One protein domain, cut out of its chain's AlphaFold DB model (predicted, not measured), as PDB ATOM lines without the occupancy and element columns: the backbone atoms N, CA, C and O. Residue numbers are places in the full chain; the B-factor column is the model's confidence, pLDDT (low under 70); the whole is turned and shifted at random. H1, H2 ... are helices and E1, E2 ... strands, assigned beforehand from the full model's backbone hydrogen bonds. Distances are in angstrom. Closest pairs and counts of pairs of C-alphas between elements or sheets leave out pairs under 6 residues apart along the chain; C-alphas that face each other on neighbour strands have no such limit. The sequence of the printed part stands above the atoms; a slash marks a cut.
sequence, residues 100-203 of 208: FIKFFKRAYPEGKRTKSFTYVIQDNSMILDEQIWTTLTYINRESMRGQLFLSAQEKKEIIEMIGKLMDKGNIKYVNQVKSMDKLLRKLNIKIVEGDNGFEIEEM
ATOM      1  N   PHE A 100     -50.994 -43.488  29.153       90.75
ATOM      2  CA  PHE A 100     -50.137 -42.724  30.063       90.75
ATOM      3  C   PHE A 100     -50.766 -42.538  31.453       90.75
ATOM      4  O   PHE A 100     -50.074 -42.652  32.467       90.75
ATOM      5  N   ILE A 101     -52.084 -42.328  31.536       90.88
ATOM      6  CA  ILE A 101     -52.788 -42.181  32.820       90.88
ATOM      7  C   ILE A 101     -52.759 -43.463  33.646       90.88
ATOM      8  O   ILE A 101     -52.654 -43.397  34.875       90.88
ATOM      9  N   LYS A 102     -52.734 -44.633  33.005       91.31
ATOM     10  CA  LYS A 102     -52.519 -45.908  33.709       91.31
ATOM     11  C   LYS A 102     -51.164 -45.927  34.418       91.31
ATOM     12  O   LYS A 102     -51.088 -46.333  35.579       91.31
ATOM     13  N   PHE A 103     -50.102 -45.441  33.771       93.31
ATOM     14  CA  PHE A 103     -48.788 -45.299  34.409       93.31
ATOM     15  C   PHE A 103     -48.784 -44.226  35.494       93.31
ATOM     16  O   PHE A 103     -48.251 -44.465  36.577       93.31
ATOM     17  N   PHE A 104     -49.433 -43.087  35.249       93.38
ATOM     18  CA  PHE A 104     -49.579 -42.016  36.231       93.38
ATOM     19  C   PHE A 104     -50.251 -42.528  37.516       93.38
ATOM     20  O   PHE A 104     -49.710 -42.376  38.609       93.38
ATOM     21  N   LYS A 105     -51.371 -43.255  37.415       91.69
ATOM     22  CA  LYS A 105     -52.050 -43.861  38.577       91.69
ATOM     23  C   LYS A 105     -51.152 -44.809  39.378       91.69
ATOM     24  O   LYS A 105     -51.275 -44.858  40.601       91.69
ATOM     25  N   ARG A 106     -50.265 -45.552  38.708       91.25
ATOM     26  CA  ARG A 106     -49.313 -46.481  39.348       91.25
ATOM     27  C   ARG A 106     -48.124 -45.766  39.986       91.25
ATOM     28  O   ARG A 106     -47.641 -46.212  41.024       91.25
ATOM     29  N   ALA A 107     -47.679 -44.653  39.404       92.12
ATOM     30  CA  ALA A 107     -46.612 -43.827  39.962       92.12
ATOM     31  C   ALA A 107     -47.022 -43.164  41.295       92.12
ATOM     32  O   ALA A 107     -46.165 -42.915  42.145       92.12
ATOM     33  N   TYR A 108     -48.326 -42.948  41.510       90.19
ATOM     34  CA  TYR A 108     -48.897 -42.351  42.725       90.19
ATOM     35  C   TYR A 108     -49.827 -43.334  43.469       90.19
ATOM     36  O   TYR A 108     -51.051 -43.322  43.260       90.19
ATOM     37  N   PRO A 109     -49.279 -44.185  44.361       80.31
ATOM     38  CA  PRO A 109     -50.067 -45.152  45.123       80.31
ATOM     39  C   PRO A 109     -51.053 -44.478  46.088       80.31
ATOM     40  O   PRO A 109     -50.932 -43.296  46.429       80.31
ATOM     41  N   GLU A 110     -52.045 -45.249  46.531       72.81
ATOM     42  CA  GLU A 110     -53.072 -44.793  47.470       72.81
ATOM     43  C   GLU A 110     -52.444 -44.256  48.766       72.81
ATOM     44  O   GLU A 110     -51.453 -44.785  49.264       72.81
ATOM     45  N   GLY A 111     -52.962 -43.126  49.255       74.50
ATOM     46  CA  GLY A 111     -52.393 -42.379  50.384       74.50
ATOM     47  C   GLY A 111     -51.332 -41.331  50.014       74.50
ATOM     48  O   GLY A 111     -51.076 -40.436  50.813       74.50
ATOM     49  N   LYS A 112     -50.761 -41.364  48.800       75.75
ATOM     50  CA  LYS A 112     -49.813 -40.337  48.301       75.75
ATOM     51  C   LYS A 112     -50.410 -39.401  47.243       75.75
ATOM     52  O   LYS A 112     -49.695 -38.616  46.623       75.75
ATOM     53  N   ARG A 113     -51.719 -39.502  47.006       84.69
ATOM     54  CA  ARG A 113     -52.445 -38.736  45.985       84.69
ATOM     55  C   ARG A 113     -52.879 -37.389  46.553       84.69
ATOM     56  O   ARG A 113     -53.550 -37.328  47.577       84.69
ATOM     57  N   THR A 114     -52.505 -36.313  45.874       83.56
ATOM     58  CA  THR A 114     -52.888 -34.938  46.224       83.56
ATOM     59  C   THR A 114     -54.111 -34.492  45.423       83.56
ATOM     60  O   THR A 114     -54.550 -35.163  44.489       83.56
ATOM     61  N   LYS A 115     -54.635 -33.298  45.714       81.88
ATOM     62  CA  LYS A 115     -55.705 -32.689  44.908       81.88
ATOM     63  C   LYS A 115     -55.325 -32.551  43.424       81.88
ATOM     64  O   LYS A 115     -56.168 -32.759  42.558       81.88
ATOM     65  N   SER A 116     -54.055 -32.252  43.128       82.62
ATOM     66  CA  SER A 116     -53.560 -32.169  41.747       82.62
ATOM     67  C   SER A 116     -53.540 -33.522  41.039       82.62
ATOM     68  O   SER A 116     -53.687 -33.558  39.825       82.62
ATOM     69  N   PHE A 117     -53.425 -34.640  41.764       86.75
ATOM     70  CA  PHE A 117     -53.606 -35.966  41.174       86.75
ATOM     71  C   PHE A 117     -55.040 -36.142  40.663       86.75
ATOM     72  O   PHE A 117     -55.233 -36.539  39.519       86.75
ATOM     73  N   THR A 118     -56.044 -35.794  41.474       81.50
ATOM     74  CA  THR A 118     -57.459 -35.897  41.081       81.50
ATOM     75  C   THR A 118     -57.771 -35.073  39.836       81.50
ATOM     76  O   THR A 118     -58.482 -35.560  38.963       81.50
ATOM     77  N   TYR A 119     -57.203 -33.870  39.729       81.75
ATOM     78  CA  TYR A 119     -57.366 -33.027  38.548       81.75
ATOM     79  C   TYR A 119     -56.816 -33.677  37.279       81.75
ATOM     80  O   TYR A 119     -57.505 -33.680  36.267       81.75
ATOM     81  N   VAL A 120     -55.645 -34.314  37.351       84.25
ATOM     82  CA  VAL A 120     -55.060 -35.028  36.204       84.25
ATOM     83  C   VAL A 120     -55.884 -36.246  35.798       84.25
ATOM     84  O   VAL A 120     -56.048 -36.487  34.613       84.25
ATOM     85  N   ILE A 121     -56.448 -36.999  36.753       83.50
ATOM     86  CA  ILE A 121     -57.331 -38.139  36.428       83.50
ATOM     87  C   ILE A 121     -58.605 -37.692  35.699       83.50
ATOM     88  O   ILE A 121     -59.205 -38.478  34.971       83.50
ATOM     89  N   GLN A 122     -59.040 -36.456  35.924       72.94
ATOM     90  CA  GLN A 122     -60.238 -35.893  35.303       72.94
ATOM     91  C   GLN A 122     -59.943 -35.191  33.975       72.94
ATOM     92  O   GLN A 122     -60.807 -35.165  33.102       72.94
ATOM     93  N   ASP A 123     -58.753 -34.610  33.844       73.50
ATOM     94  CA  ASP A 123     -58.276 -33.904  32.662       73.50
ATOM     95  C   ASP A 123     -56.753 -34.038  32.562       73.50
ATOM     96  O   ASP A 123     -55.978 -33.382  33.271       73.50
ATOM     97  N   ASN A 124     -56.323 -34.866  31.620       80.88
ATOM     98  CA  ASN A 124     -54.916 -35.174  31.413       80.88
ATOM     99  C   ASN A 124     -54.112 -33.947  30.957       80.88
ATOM    100  O   ASN A 124     -52.893 -33.934  31.115       80.88
ATOM    101  N   SER A 125     -54.762 -32.908  30.411       78.75
ATOM    102  CA  SER A 125     -54.087 -31.669  30.005       78.75
ATOM    103  C   SER A 125     -53.568 -30.859  31.198       78.75
ATOM    104  O   SER A 125     -52.653 -30.053  31.042       78.75
ATOM    105  N   MET A 126     -54.089 -31.107  32.405       84.06
ATOM    106  CA  MET A 126     -53.643 -30.441  33.633       84.06
ATOM    107  C   MET A 126     -52.379 -31.046  34.241       84.06
ATOM    108  O   MET A 126     -51.954 -30.619  35.319       84.06
ATOM    109  N   ILE A 127     -51.805 -32.069  33.609       89.19
ATOM    110  CA  ILE A 127     -50.623 -32.732  34.138       89.19
ATOM    111  C   ILE A 127     -49.443 -31.760  34.225       89.19
ATOM    112  O   ILE A 127     -49.089 -31.070  33.270       89.19
ATOM    113  N   LEU A 128     -48.850 -31.679  35.415       91.56
ATOM    114  CA  LEU A 128     -47.709 -30.810  35.688       91.56
ATOM    115  C   LEU A 128     -46.397 -31.469  35.250       91.56
ATOM    116  O   LEU A 128     -46.285 -32.692  35.227       91.56
ATOM    117  N   ASP A 129     -45.360 -30.667  35.013       92.50
ATOM    118  CA  ASP A 129     -44.053 -31.176  34.567       92.50
ATOM    119  C   ASP A 129     -43.446 -32.168  35.565       92.50
ATOM    120  O   ASP A 129     -42.984 -33.241  35.188       92.50
ATOM    121  N   GLU A 130     -43.549 -31.865  36.861       92.94
ATOM    122  CA  GLU A 130     -43.138 -32.761  37.946       92.94
ATOM    123  C   GLU A 130     -43.907 -34.095  37.923       92.94
ATOM    124  O   GLU A 130     -43.353 -35.150  38.232       92.94
ATOM    125  N   GLN A 131     -45.186 -34.062  37.536       94.56
ATOM    126  CA  GLN A 131     -46.043 -35.243  37.439       94.56
ATOM    127  C   GLN A 131     -45.713 -36.095  36.213       94.56
ATOM    128  O   GLN A 131     -45.661 -37.326  36.322       94.56
ATOM    129  N   ILE A 132     -45.428 -35.453  35.077       95.56
ATOM    130  CA  ILE A 132     -44.884 -36.130  33.899       95.56
ATOM    131  C   ILE A 132     -43.558 -36.792  34.282       95.56
ATOM    132  O   ILE A 132     -43.416 -38.004  34.134       95.56
ATOM    133  N   TRP A 133     -42.619 -36.038  34.859       95.94
ATOM    134  CA  TRP A 133     -41.306 -36.543  35.263       95.94
ATOM    135  C   TRP A 133     -41.390 -37.715  36.252       95.94
ATOM    136  O   TRP A 133     -40.725 -38.735  36.057       95.94
ATOM    137  N   THR A 134     -42.231 -37.613  37.284       95.12
ATOM    138  CA  THR A 134     -42.436 -38.695  38.265       95.12
ATOM    139  C   THR A 134     -42.944 -39.964  37.580       95.12
ATOM    140  O   THR A 134     -42.476 -41.069  37.865       95.12
ATOM    141  N   THR A 135     -43.865 -39.810  36.627       96.19
ATOM    142  CA  THR A 135     -44.427 -40.932  35.866       96.19
ATOM    143  C   THR A 135     -43.388 -41.559  34.942       96.19
ATOM    144  O   THR A 135     -43.229 -42.778  34.945       96.19
ATOM    145  N   LEU A 136     -42.608 -40.752  34.215       96.88
ATOM    146  CA  LEU A 136     -41.500 -41.234  33.382       96.88
ATOM    147  C   LEU A 136     -40.435 -41.955  34.219       96.88
ATOM    148  O   LEU A 136     -39.943 -43.006  33.815       96.88
ATOM    149  N   THR A 137     -40.138 -41.452  35.418       95.50
ATOM    150  CA  THR A 137     -39.210 -42.093  36.364       95.50
ATOM    151  C   THR A 137     -39.711 -43.475  36.778       95.50
ATOM    152  O   THR A 137     -38.940 -44.439  36.781       95.50
ATOM    153  N   TYR A 138     -41.008 -43.602  37.074       95.06
ATOM    154  CA  TYR A 138     -41.637 -44.894  37.342       95.06
ATOM    155  C   TYR A 138     -41.507 -45.840  36.136       95.06
ATOM    156  O   TYR A 138     -40.986 -46.945  36.285       95.06
ATOM    157  N   ILE A 139     -41.884 -45.397  34.933       94.75
ATOM    158  CA  ILE A 139     -41.807 -46.199  33.699       94.75
ATOM    159  C   ILE A 139     -40.363 -46.641  33.413       94.75
ATOM    160  O   ILE A 139     -40.124 -47.802  33.071       94.75
ATOM    161  N   ASN A 140     -39.382 -45.750  33.577       94.62
ATOM    162  CA  ASN A 140     -37.969 -46.067  33.394       94.62
ATOM    163  C   ASN A 140     -37.502 -47.136  34.393       94.62
ATOM    164  O   ASN A 140     -36.836 -48.093  34.001       94.62
ATOM    165  N   ARG A 141     -37.917 -47.043  35.664       93.56
ATOM    166  CA  ARG A 141     -37.608 -48.060  36.682       93.56
ATOM    167  C   ARG A 141     -38.188 -49.428  36.325       93.56
ATOM    168  O   ARG A 141     -37.480 -50.431  36.405       93.56
ATOM    169  N   GLU A 142     -39.450 -49.489  35.909       91.81
ATOM    170  CA  GLU A 142     -40.082 -50.751  35.493       91.81
ATOM    171  C   GLU A 142     -39.450 -51.301  34.199       91.81
ATOM    172  O   GLU A 142     -39.279 -52.512  34.033       91.81
ATOM    173  N   SER A 143     -38.991 -50.411  33.314       89.31
ATOM    174  CA  SER A 143     -38.222 -50.765  32.118       89.31
ATOM    175  C   SER A 143     -36.857 -51.368  32.453       89.31
ATOM    176  O   SER A 143     -36.456 -52.339  31.811       89.31
ATOM    177  N   MET A 144     -36.157 -50.835  33.461       88.50
ATOM    178  CA  MET A 144     -34.879 -51.366  33.958       88.50
ATOM    179  C   MET A 144     -35.028 -52.770  34.546       88.50
ATOM    180  O   MET A 144     -34.139 -53.597  34.375       88.50
ATOM    181  N   ARG A 145     -36.158 -53.049  35.206       89.56
ATOM    182  CA  ARG A 145     -36.473 -54.363  35.788       89.56
ATOM    183  C   ARG A 145     -36.857 -55.419  34.749       89.56
ATOM    184  O   ARG A 145     -37.045 -56.573  35.110       89.56
ATOM    185  N   GLY A 146     -37.011 -55.036  33.479       80.56
ATOM    186  CA  GLY A 146     -37.463 -55.938  32.415       80.56
ATOM    187  C   GLY A 146     -38.944 -56.321  32.505       80.56
ATOM    188  O   GLY A 146     -39.391 -57.180  31.758       80.56
ATOM    189  N   GLN A 147     -39.712 -55.675  33.386       76.94
ATOM    190  CA  GLN A 147     -41.110 -56.017  33.676       76.94
ATOM    191  C   GLN A 147     -42.114 -55.257  32.798       76.94
ATOM    192  O   GLN A 147     -43.316 -55.491  32.893       76.94
ATOM    193  N   LEU A 148     -41.634 -54.341  31.948       84.94
ATOM    194  CA  LEU A 148     -42.486 -53.466  31.151       84.94
ATOM    195  C   LEU A 148     -42.313 -53.686  29.644       84.94
ATOM    196  O   LEU A 148     -41.256 -53.393  29.068       84.94
ATOM    197  N   PHE A 149     -43.390 -54.135  29.008       86.56
ATOM    198  CA  PHE A 149     -43.578 -54.119  27.560       86.56
ATOM    199  C   PHE A 149     -44.544 -52.986  27.217       86.56
ATOM    200  O   PHE A 149     -45.593 -52.877  27.838       86.56
ATOM    201  N   LEU A 150     -44.155 -52.136  26.265       90.50
ATOM    202  CA  LEU A 150     -44.949 -50.992  25.820       90.50
ATOM    203  C   LEU A 150     -45.510 -51.287  24.429       90.50
ATOM    204  O   LEU A 150     -44.739 -51.531  23.494       90.50
ATOM    205  N   SER A 151     -46.830 -51.240  24.300       91.50
ATOM    206  CA  SER A 151     -47.552 -51.238  23.027       91.50
ATOM    207  C   SER A 151     -47.225 -49.991  22.196       91.50
ATOM    208  O   SER A 151     -46.695 -49.002  22.705       91.50
ATOM    209  N   ALA A 152     -47.552 -50.009  20.901       88.44
ATOM    210  CA  ALA A 152     -47.324 -48.859  20.024       88.44
ATOM    211  C   ALA A 152     -48.046 -47.591  20.522       88.44
ATOM    212  O   ALA A 152     -47.458 -46.509  20.523       88.44
ATOM    213  N   GLN A 153     -49.280 -47.743  21.012       88.19
ATOM    214  CA  GLN A 153     -50.071 -46.641  21.558       88.19
ATOM    215  C   GLN A 153     -49.451 -46.079  22.846       88.19
ATOM    216  O   GLN A 153     -49.281 -44.869  22.966       88.19
ATOM    217  N   GLU A 154     -49.014 -46.941  23.771       92.81
ATOM    218  CA  GLU A 154     -48.314 -46.504  24.987       92.81
ATOM    219  C   GLU A 154     -47.035 -45.731  24.667       92.81
ATOM    220  O   GLU A 154     -46.779 -44.691  25.270       92.81
ATOM    221  N   LYS A 155     -46.236 -46.206  23.704       94.50
ATOM    222  CA  LYS A 155     -45.022 -45.496  23.281       94.50
ATOM    223  C   LYS A 155     -45.351 -44.108  22.745       94.50
ATOM    224  O   LYS A 155     -44.702 -43.151  23.153       94.50
ATOM    225  N   LYS A 156     -46.364 -44.000  21.880       93.12
ATOM    226  CA  LYS A 156     -46.805 -42.724  21.305       93.12
ATOM    227  C   LYS A 156     -47.198 -41.725  22.395       93.12
ATOM    228  O   LYS A 156     -46.697 -40.607  22.397       93.12
ATOM    229  N   GLU A 157     -48.032 -42.142  23.345       93.06
ATOM    230  CA  GLU A 157     -48.478 -41.268  24.438       93.06
ATOM    231  C   GLU A 157     -47.330 -40.864  25.376       93.06
ATOM    232  O   GLU A 157     -47.264 -39.721  25.825       93.06
ATOM    233  N   ILE A 158     -46.386 -41.770  25.662       95.69
ATOM    234  CA  ILE A 158     -45.197 -41.440  26.461       95.69
ATOM    235  C   ILE A 158     -44.318 -40.416  25.730       95.69
ATOM    236  O   ILE A 158     -43.852 -39.464  26.356       95.69
ATOM    237  N   ILE A 159     -44.100 -40.591  24.421       95.62
ATOM    238  CA  ILE A 159     -43.319 -39.656  23.598       95.62
ATOM    239  C   ILE A 159     -43.987 -38.278  23.573       95.62
ATOM    240  O   ILE A 159     -43.292 -37.281  23.742       95.62
ATOM    241  N   GLU A 160     -45.317 -38.205  23.459       94.50
ATOM    242  CA  GLU A 160     -46.060 -36.939  23.527       94.50
ATOM    243  C   GLU A 160     -45.802 -36.195  24.850       94.50
ATOM    244  O   GLU A 160     -45.560 -34.989  24.860       94.50
ATOM    245  N   MET A 161     -45.797 -36.913  25.977       95.19
ATOM    246  CA  MET A 161     -45.529 -36.309  27.284       95.19
ATOM    247  C   MET A 161     -44.069 -35.872  27.446       95.19
ATOM    248  O   MET A 161     -43.810 -34.850  28.080       95.19
ATOM    249  N   ILE A 162     -43.113 -36.598  26.853       95.81
ATOM    250  CA  ILE A 162     -41.719 -36.136  26.762       95.81
ATOM    251  C   ILE A 162     -41.651 -34.857  25.920       95.81
ATOM    252  O   ILE A 162     -40.998 -33.907  26.342       95.81
ATOM    253  N   GLY A 163     -42.370 -34.802  24.795       93.62
ATOM    254  CA  GLY A 163     -42.458 -33.625  23.926       93.62
ATOM    255  C   GLY A 163     -42.903 -32.385  24.692       93.62
ATOM    256  O   GLY A 163     -42.194 -31.387  24.692       93.62
ATOM    257  N   LYS A 164     -43.968 -32.497  25.498       92.88
ATOM    258  CA  LYS A 164     -44.445 -31.397  26.361       92.88
ATOM    259  C   LYS A 164     -43.376 -30.853  27.314       92.88
ATOM    260  O   LYS A 164     -43.374 -29.660  27.610       92.88
ATOM    261  N   LEU A 165     -42.483 -31.709  27.820       94.06
ATOM    262  CA  LEU A 165     -41.359 -31.266  28.651       94.06
ATOM    263  C   LEU A 165     -40.273 -30.565  27.824       94.06
ATOM    264  O   LEU A 165     -39.668 -29.614  28.321       94.06
ATOM    265  N   MET A 166     -40.021 -31.035  26.597       93.62
ATOM    266  CA  MET A 166     -39.030 -30.442  25.695       93.62
ATOM    267  C   MET A 166     -39.482 -29.065  25.205       93.62
ATOM    268  O   MET A 166     -38.703 -28.122  25.304       93.62
ATOM    269  N   ASP A 167     -40.752 -28.924  24.817       90.19
ATOM    270  CA  ASP A 167     -41.354 -27.665  24.354       90.19
ATOM    271  C   ASP A 167     -41.246 -26.551  25.405       90.19
ATOM    272  O   ASP A 167     -41.045 -25.382  25.089       90.19
ATOM    273  N   LYS A 168     -41.360 -26.909  26.692       90.00
ATOM    274  CA  LYS A 168     -41.187 -25.965  27.805       90.00
ATOM    275  C   LYS A 168     -39.729 -25.615  28.089       90.00
ATOM    276  O   LYS A 168     -39.475 -24.652  28.811       90.00
ATOM    277  N   GLY A 169     -38.777 -26.417  27.614       86.94
ATOM    278  CA  GLY A 169     -37.342 -26.150  27.721       86.94
ATOM    279  C   GLY A 169     -36.773 -26.116  29.143       86.94
ATOM    280  O   GLY A 169     -35.667 -25.619  29.350       86.94
ATOM    281  N   ASN A 170     -37.486 -26.623  30.158       92.00
ATOM    282  CA  ASN A 170     -36.984 -26.594  31.533       92.00
ATOM    283  C   ASN A 170     -35.800 -27.562  31.697       92.00
ATOM    284  O   ASN A 170     -35.981 -28.779  31.795       92.00
ATOM    285  N   ILE A 171     -34.592 -26.997  31.793       90.69
ATOM    286  CA  ILE A 171     -33.307 -27.713  31.823       90.69
ATOM    287  C   ILE A 171     -33.279 -28.829  32.878       90.69
ATOM    288  O   ILE A 171     -32.728 -29.899  32.616       90.69
ATOM    289  N   LYS A 172     -33.904 -28.624  34.051       93.75
ATOM    290  CA  LYS A 172     -33.994 -29.659  35.097       93.75
ATOM    291  C   LYS A 172     -34.639 -30.926  34.534       93.75
ATOM    292  O   LYS A 172     -34.050 -32.002  34.616       93.75
ATOM    293  N   TYR A 173     -35.833 -30.795  33.960       94.88
ATOM    294  CA  TYR A 173     -36.597 -31.933  33.453       94.88
ATOM    295  C   TYR A 173     -35.989 -32.497  32.171       94.88
ATOM    296  O   TYR A 173     -35.920 -33.714  32.029       94.88
ATOM    297  N   VAL A 174     -35.465 -31.646  31.287       93.12
ATOM    298  CA  VAL A 174     -34.753 -32.083  30.078       93.12
ATOM    299  C   VAL A 174     -33.588 -33.005  30.434       93.12
ATOM    300  O   VAL A 174     -33.509 -34.125  29.928       93.12
ATOM    301  N   ASN A 175     -32.715 -32.579  31.349       92.31
ATOM    302  CA  ASN A 175     -31.558 -33.375  31.757       92.31
ATOM    303  C   ASN A 175     -31.976 -34.662  32.473       92.31
ATOM    304  O   ASN A 175     -31.390 -35.723  32.244       92.31
ATOM    305  N   GLN A 176     -33.026 -34.598  33.296       94.50
ATOM    306  CA  GLN A 176     -33.579 -35.785  33.939       94.50
ATOM    307  C   GLN A 176     -34.091 -36.803  32.915       94.50
ATOM    308  O   GLN A 176     -33.769 -37.981  33.048       94.50
ATOM    309  N   VAL A 177     -34.825 -36.383  31.879       95.06
ATOM    310  CA  VAL A 177     -35.310 -37.306  30.840       95.06
ATOM    311  C   VAL A 177     -34.160 -37.813  29.964       95.06
ATOM    312  O   VAL A 177     -34.110 -39.013  29.698       95.06
ATOM    313  N   LYS A 178     -33.186 -36.963  29.599       93.50
ATOM    314  CA  LYS A 178     -31.959 -37.375  28.881       93.50
ATOM    315  C   LYS A 178     -31.224 -38.516  29.593       93.50
ATOM    316  O   LYS A 178     -30.696 -39.397  28.929       93.50
ATOM    317  N   SER A 179     -31.238 -38.541  30.929       93.25
ATOM    318  CA  SER A 179     -30.605 -39.607  31.722       93.25
ATOM    319  C   SER A 179     -31.374 -40.943  31.752       93.25
ATOM    320  O   SER A 179     -30.860 -41.944  32.253       93.25
ATOM    321  N   MET A 180     -32.605 -41.007  31.224       95.06
ATOM    322  CA  MET A 180     -33.456 -42.206  31.251       95.06
ATOM    323  C   MET A 180     -33.170 -43.161  30.080       95.06
ATOM    324  O   MET A 180     -34.075 -43.545  29.336       95.06
ATOM    325  N   ASP A 181     -31.917 -43.594  29.930       89.00
ATOM    326  CA  ASP A 181     -31.442 -44.388  28.784       89.00
ATOM    327  C   ASP A 181     -32.298 -45.621  28.463       89.00
ATOM    328  O   ASP A 181     -32.502 -45.968  27.296       89.00
ATOM    329  N   LYS A 182     -32.792 -46.331  29.486       91.81
ATOM    330  CA  LYS A 182     -33.585 -47.552  29.276       91.81
ATOM    331  C   LYS A 182     -34.960 -47.245  28.698       91.81
ATOM    332  O   LYS A 182     -35.405 -47.974  27.811       91.81
ATOM    333  N   LEU A 183     -35.605 -46.184  29.175       94.62
ATOM    334  CA  LEU A 183     -36.857 -45.703  28.610       94.62
ATOM    335  C   LEU A 183     -36.648 -45.213  27.175       94.62
ATOM    336  O   LEU A 183     -37.316 -45.708  26.270       94.62
ATOM    337  N   LEU A 184     -35.673 -44.328  26.951       94.44
ATOM    338  CA  LEU A 184     -35.384 -43.753  25.635       94.44
ATOM    339  C   LEU A 184     -35.094 -44.832  24.577       94.44
ATOM    340  O   LEU A 184     -35.683 -44.821  23.499       94.44
ATOM    341  N   ARG A 185     -34.303 -45.861  24.921       91.94
ATOM    342  CA  ARG A 185     -34.064 -47.021  24.041       91.94
ATOM    343  C   ARG A 185     -35.326 -47.836  23.752       91.94
ATOM    344  O   ARG A 185     -35.510 -48.276  22.624       91.94
ATOM    345  N   LYS A 186     -36.211 -48.051  24.737       92.12
ATOM    346  CA  LYS A 186     -37.489 -48.765  24.514       92.12
ATOM    347  C   LYS A 186     -38.441 -47.987  23.605       92.12
ATOM    348  O   LYS A 186     -39.204 -48.602  22.848       92.12
ATOM    349  N   LEU A 187     -38.402 -46.662  23.698       93.81
ATOM    350  CA  LEU A 187     -39.145 -45.744  22.841       93.81
ATOM    351  C   LEU A 187     -38.477 -45.541  21.469       93.81
ATOM    352  O   LEU A 187     -39.133 -45.047  20.564       93.81
ATOM    353  N   ASN A 188     -37.223 -45.974  21.301       94.44
ATOM    354  CA  ASN A 188     -36.402 -45.766  20.104       94.44
ATOM    355  C   ASN A 188     -36.197 -44.278  19.760       94.44
ATOM    356  O   ASN A 188     -36.204 -43.899  18.591       94.44
ATOM    357  N   ILE A 189     -36.003 -43.438  20.778       95.06
ATOM    358  CA  ILE A 189     -35.788 -41.994  20.622       95.06
ATOM    359  C   ILE A 189     -34.577 -41.520  21.420       95.06
ATOM    360  O   ILE A 189     -34.199 -42.138  22.412       95.06
ATOM    361  N   LYS A 190     -34.003 -40.388  21.023       94.25
ATOM    362  CA  LYS A 190     -33.027 -39.605  21.789       94.25
ATOM    363  C   LYS A 190     -33.496 -38.155  21.879       94.25
ATOM    364  O   LYS A 190     -34.269 -37.702  21.042       94.25
ATOM    365  N   ILE A 191     -32.999 -37.439  22.882       93.31
ATOM    366  CA  ILE A 191     -33.240 -36.003  23.031       93.31
ATOM    367  C   ILE A 191     -31.970 -35.269  22.618       93.31
ATOM    368  O   ILE A 191     -30.913 -35.481  23.219       93.31
ATOM    369  N   VAL A 192     -32.083 -34.412  21.613       91.31
ATOM    370  CA  VAL A 192     -30.994 -33.583  21.091       91.31
ATOM    371  C   VAL A 192     -31.239 -32.117  21.423       91.31
ATOM    372  O   VAL A 192     -32.321 -31.737  21.864       91.31
ATOM    373  N   GLU A 193     -30.201 -31.308  21.280       89.31
ATOM    374  CA  GLU A 193     -30.292 -29.853  21.338       89.31
ATOM    375  C   GLU A 193     -30.165 -29.340  19.904       89.31
ATOM    376  O   GLU A 193     -29.218 -29.707  19.207       89.31
ATOM    377  N   GLY A 194     -31.163 -28.586  19.457       79.88
ATOM    378  CA  GLY A 194     -31.233 -27.944  18.150       79.88
ATOM    379  C   GLY A 194     -31.324 -26.427  18.297       79.88
ATOM    380  O   GLY A 194     -31.339 -25.889  19.406       79.88
ATOM    381  N   ASP A 195     -31.422 -25.729  17.168       74.88
ATOM    382  CA  ASP A 195     -31.364 -24.262  17.126       74.88
ATOM    383  C   ASP A 195     -32.506 -23.584  17.909       74.88
ATOM    384  O   ASP A 195     -32.348 -22.467  18.399       74.88
ATOM    385  N   ASN A 196     -33.643 -24.273  18.070       76.69
ATOM    386  CA  ASN A 196     -34.838 -23.773  18.758       76.69
ATOM    387  C   ASN A 196     -35.084 -24.419  20.135       76.69
ATOM    388  O   ASN A 196     -36.168 -24.261  20.698       76.69
ATOM    389  N   GLY A 197     -34.103 -25.135  20.697       85.81
ATOM    390  CA  GLY A 197     -34.208 -25.765  22.017       85.81
ATOM    391  C   GLY A 197     -33.976 -27.272  21.985       85.81
ATOM    392  O   GLY A 197     -33.055 -27.753  21.335       85.81
ATOM    393  N   PHE A 198     -34.769 -28.036  22.737       90.69
ATOM    394  CA  PHE A 198     -34.609 -29.490  22.821       90.69
ATOM    395  C   PHE A 198     -35.615 -30.208  21.929       90.69
ATOM    396  O   PHE A 198     -36.801 -29.896  21.955       90.69
ATOM    397  N   GLU A 199     -35.151 -31.212  21.192       90.94
ATOM    398  CA  GLU A 199     -35.967 -31.946  20.223       90.94
ATOM    399  C   GLU A 199     -35.862 -33.458  20.433       90.94
ATOM    400  O   GLU A 199     -34.865 -33.976  20.948       90.94
ATOM    401  N   ILE A 200     -36.913 -34.178  20.033       92.75
ATOM    402  CA  ILE A 200     -36.955 -35.641  20.052       92.75
ATOM    403  C   ILE A 200     -36.612 -36.155  18.655       92.75
ATOM    404  O   ILE A 200     -37.327 -35.883  17.698       92.75
ATOM    405  N   GLU A 201     -35.566 -36.970  18.554       91.94
ATOM    406  CA  GLU A 201     -35.182 -37.643  17.313       91.94
ATOM    407  C   GLU A 201     -35.336 -39.159  17.443       91.94
ATOM    408  O   GLU A 201     -34.925 -39.754  18.444       91.94
ATOM    409  N   GLU A 202     -35.847 -39.816  16.402       90.50
ATOM    410  CA  GLU A 202     -35.824 -41.276  16.329       90.50
ATOM    411  C   GLU A 202     -34.390 -41.803  16.204       90.50
ATOM    412  O   GLU A 202     -33.567 -41.331  15.412       90.50
ATOM    413  N   MET A 203     -34.082 -42.846  16.972       86.69
ATOM    414  CA  MET A 203     -32.823 -43.560  16.835       86.69
ATOM    415  C   MET A 203     -32.859 -44.374  15.536       86.69
ATOM    416  O   MET A 203     -33.574 -45.373  15.421       86.69
TER     417      MET A 203
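What this domain is: This is residues 100 to 203 of the 208 residues of an uncharacterized protein of Clostridium cadaveris (UniProt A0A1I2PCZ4). Two long helices, H3 and H4, make a V that closes where residues 129 to 136 of H3 meet residues 158 to 165 of H4, with H5 packed on both near that closed end and H6 set across residues 139 to 144 of H3 toward the open end. A two-stranded hairpin, E1 and E2, packs on H4 at one end of the longest axis; H1 crosses H3 on the opposite side, and H2 lies beyond it. The printed part has 104 residues with six named helices followed by two named strands, which form an antiparallel sheet; the class is mostly helix. The whole is compact, with a radius of gyration of the C-alphas of 13.4 A and spans of 41 by 30 by 22 A.

How they stand to each other: H1, residues 100 to 107, is close to but not clearly touching H2, residues 115 to 122; their closest C-alphas, of Ile 101 and Ile 121, are 7.1 A apart. H3, residues 129 to 144, is the hub, touching four helices. H1 touches it about perpendicular, at 79 degrees, with the C-alphas of Phe 104 and Thr 135 closest at 5.3 A. H3 and H4, residues 152 to 167, form a helical hairpin at a steep tilt of 43 degrees, opposite ways; they touch through residues 129 to 136 and 158 to 165 alone, closest at the C-alphas of Asp 129 and Leu 165, 6.5 A. H5, residues 171 to 178, touches residues 129 to 136 of H3 alone, at a shallow tilt of 20 degrees, the same way; the closest C-alphas, of Trp 133 and Tyr 173, are 6.8 A apart. H6, residues 181 to 187, touches residues 139 to 144 of H3 alone, about perpendicular at 88 degrees; the C-alphas of Asn 140 and Leu 183 are closest at 4.9 A. E1, residues 189 to 194, and E2, residues 197 to 202, form a hairpin, with N 192 and O 199 at 2.9 A and N 199 and O 192 at 3.0 A, within hydrogen-bond range. The closest C-alphas of H4 and E2, Met 166 and Phe 198, are 5.4 A apart. In H1 to H6 every O i to N i+4 pair is within hydrogen-bond range.

Where its parts are: H1 begins at C-alpha 100, (-50.137, -42.724, 30.063). H3 is 22.2 A long and H4 22.4 A, ending at C-alpha 167, (-41.354, -27.665, 24.354). H1, H2, H5 and H6 measure 10.6, 11.1, 10.2 and 9.8 A. E1 is 15.0 A long and E2 16.6 A, ending at C-alpha 202, (-35.824, -41.276, 16.329).

The domain as a whole: The two C-alphas farthest apart, of Gly 111 and Asp 195, are 43.3 A apart. The printed part has no cut and no long link. Its mean pLDDT is 89.6, and no printed residue is under 70.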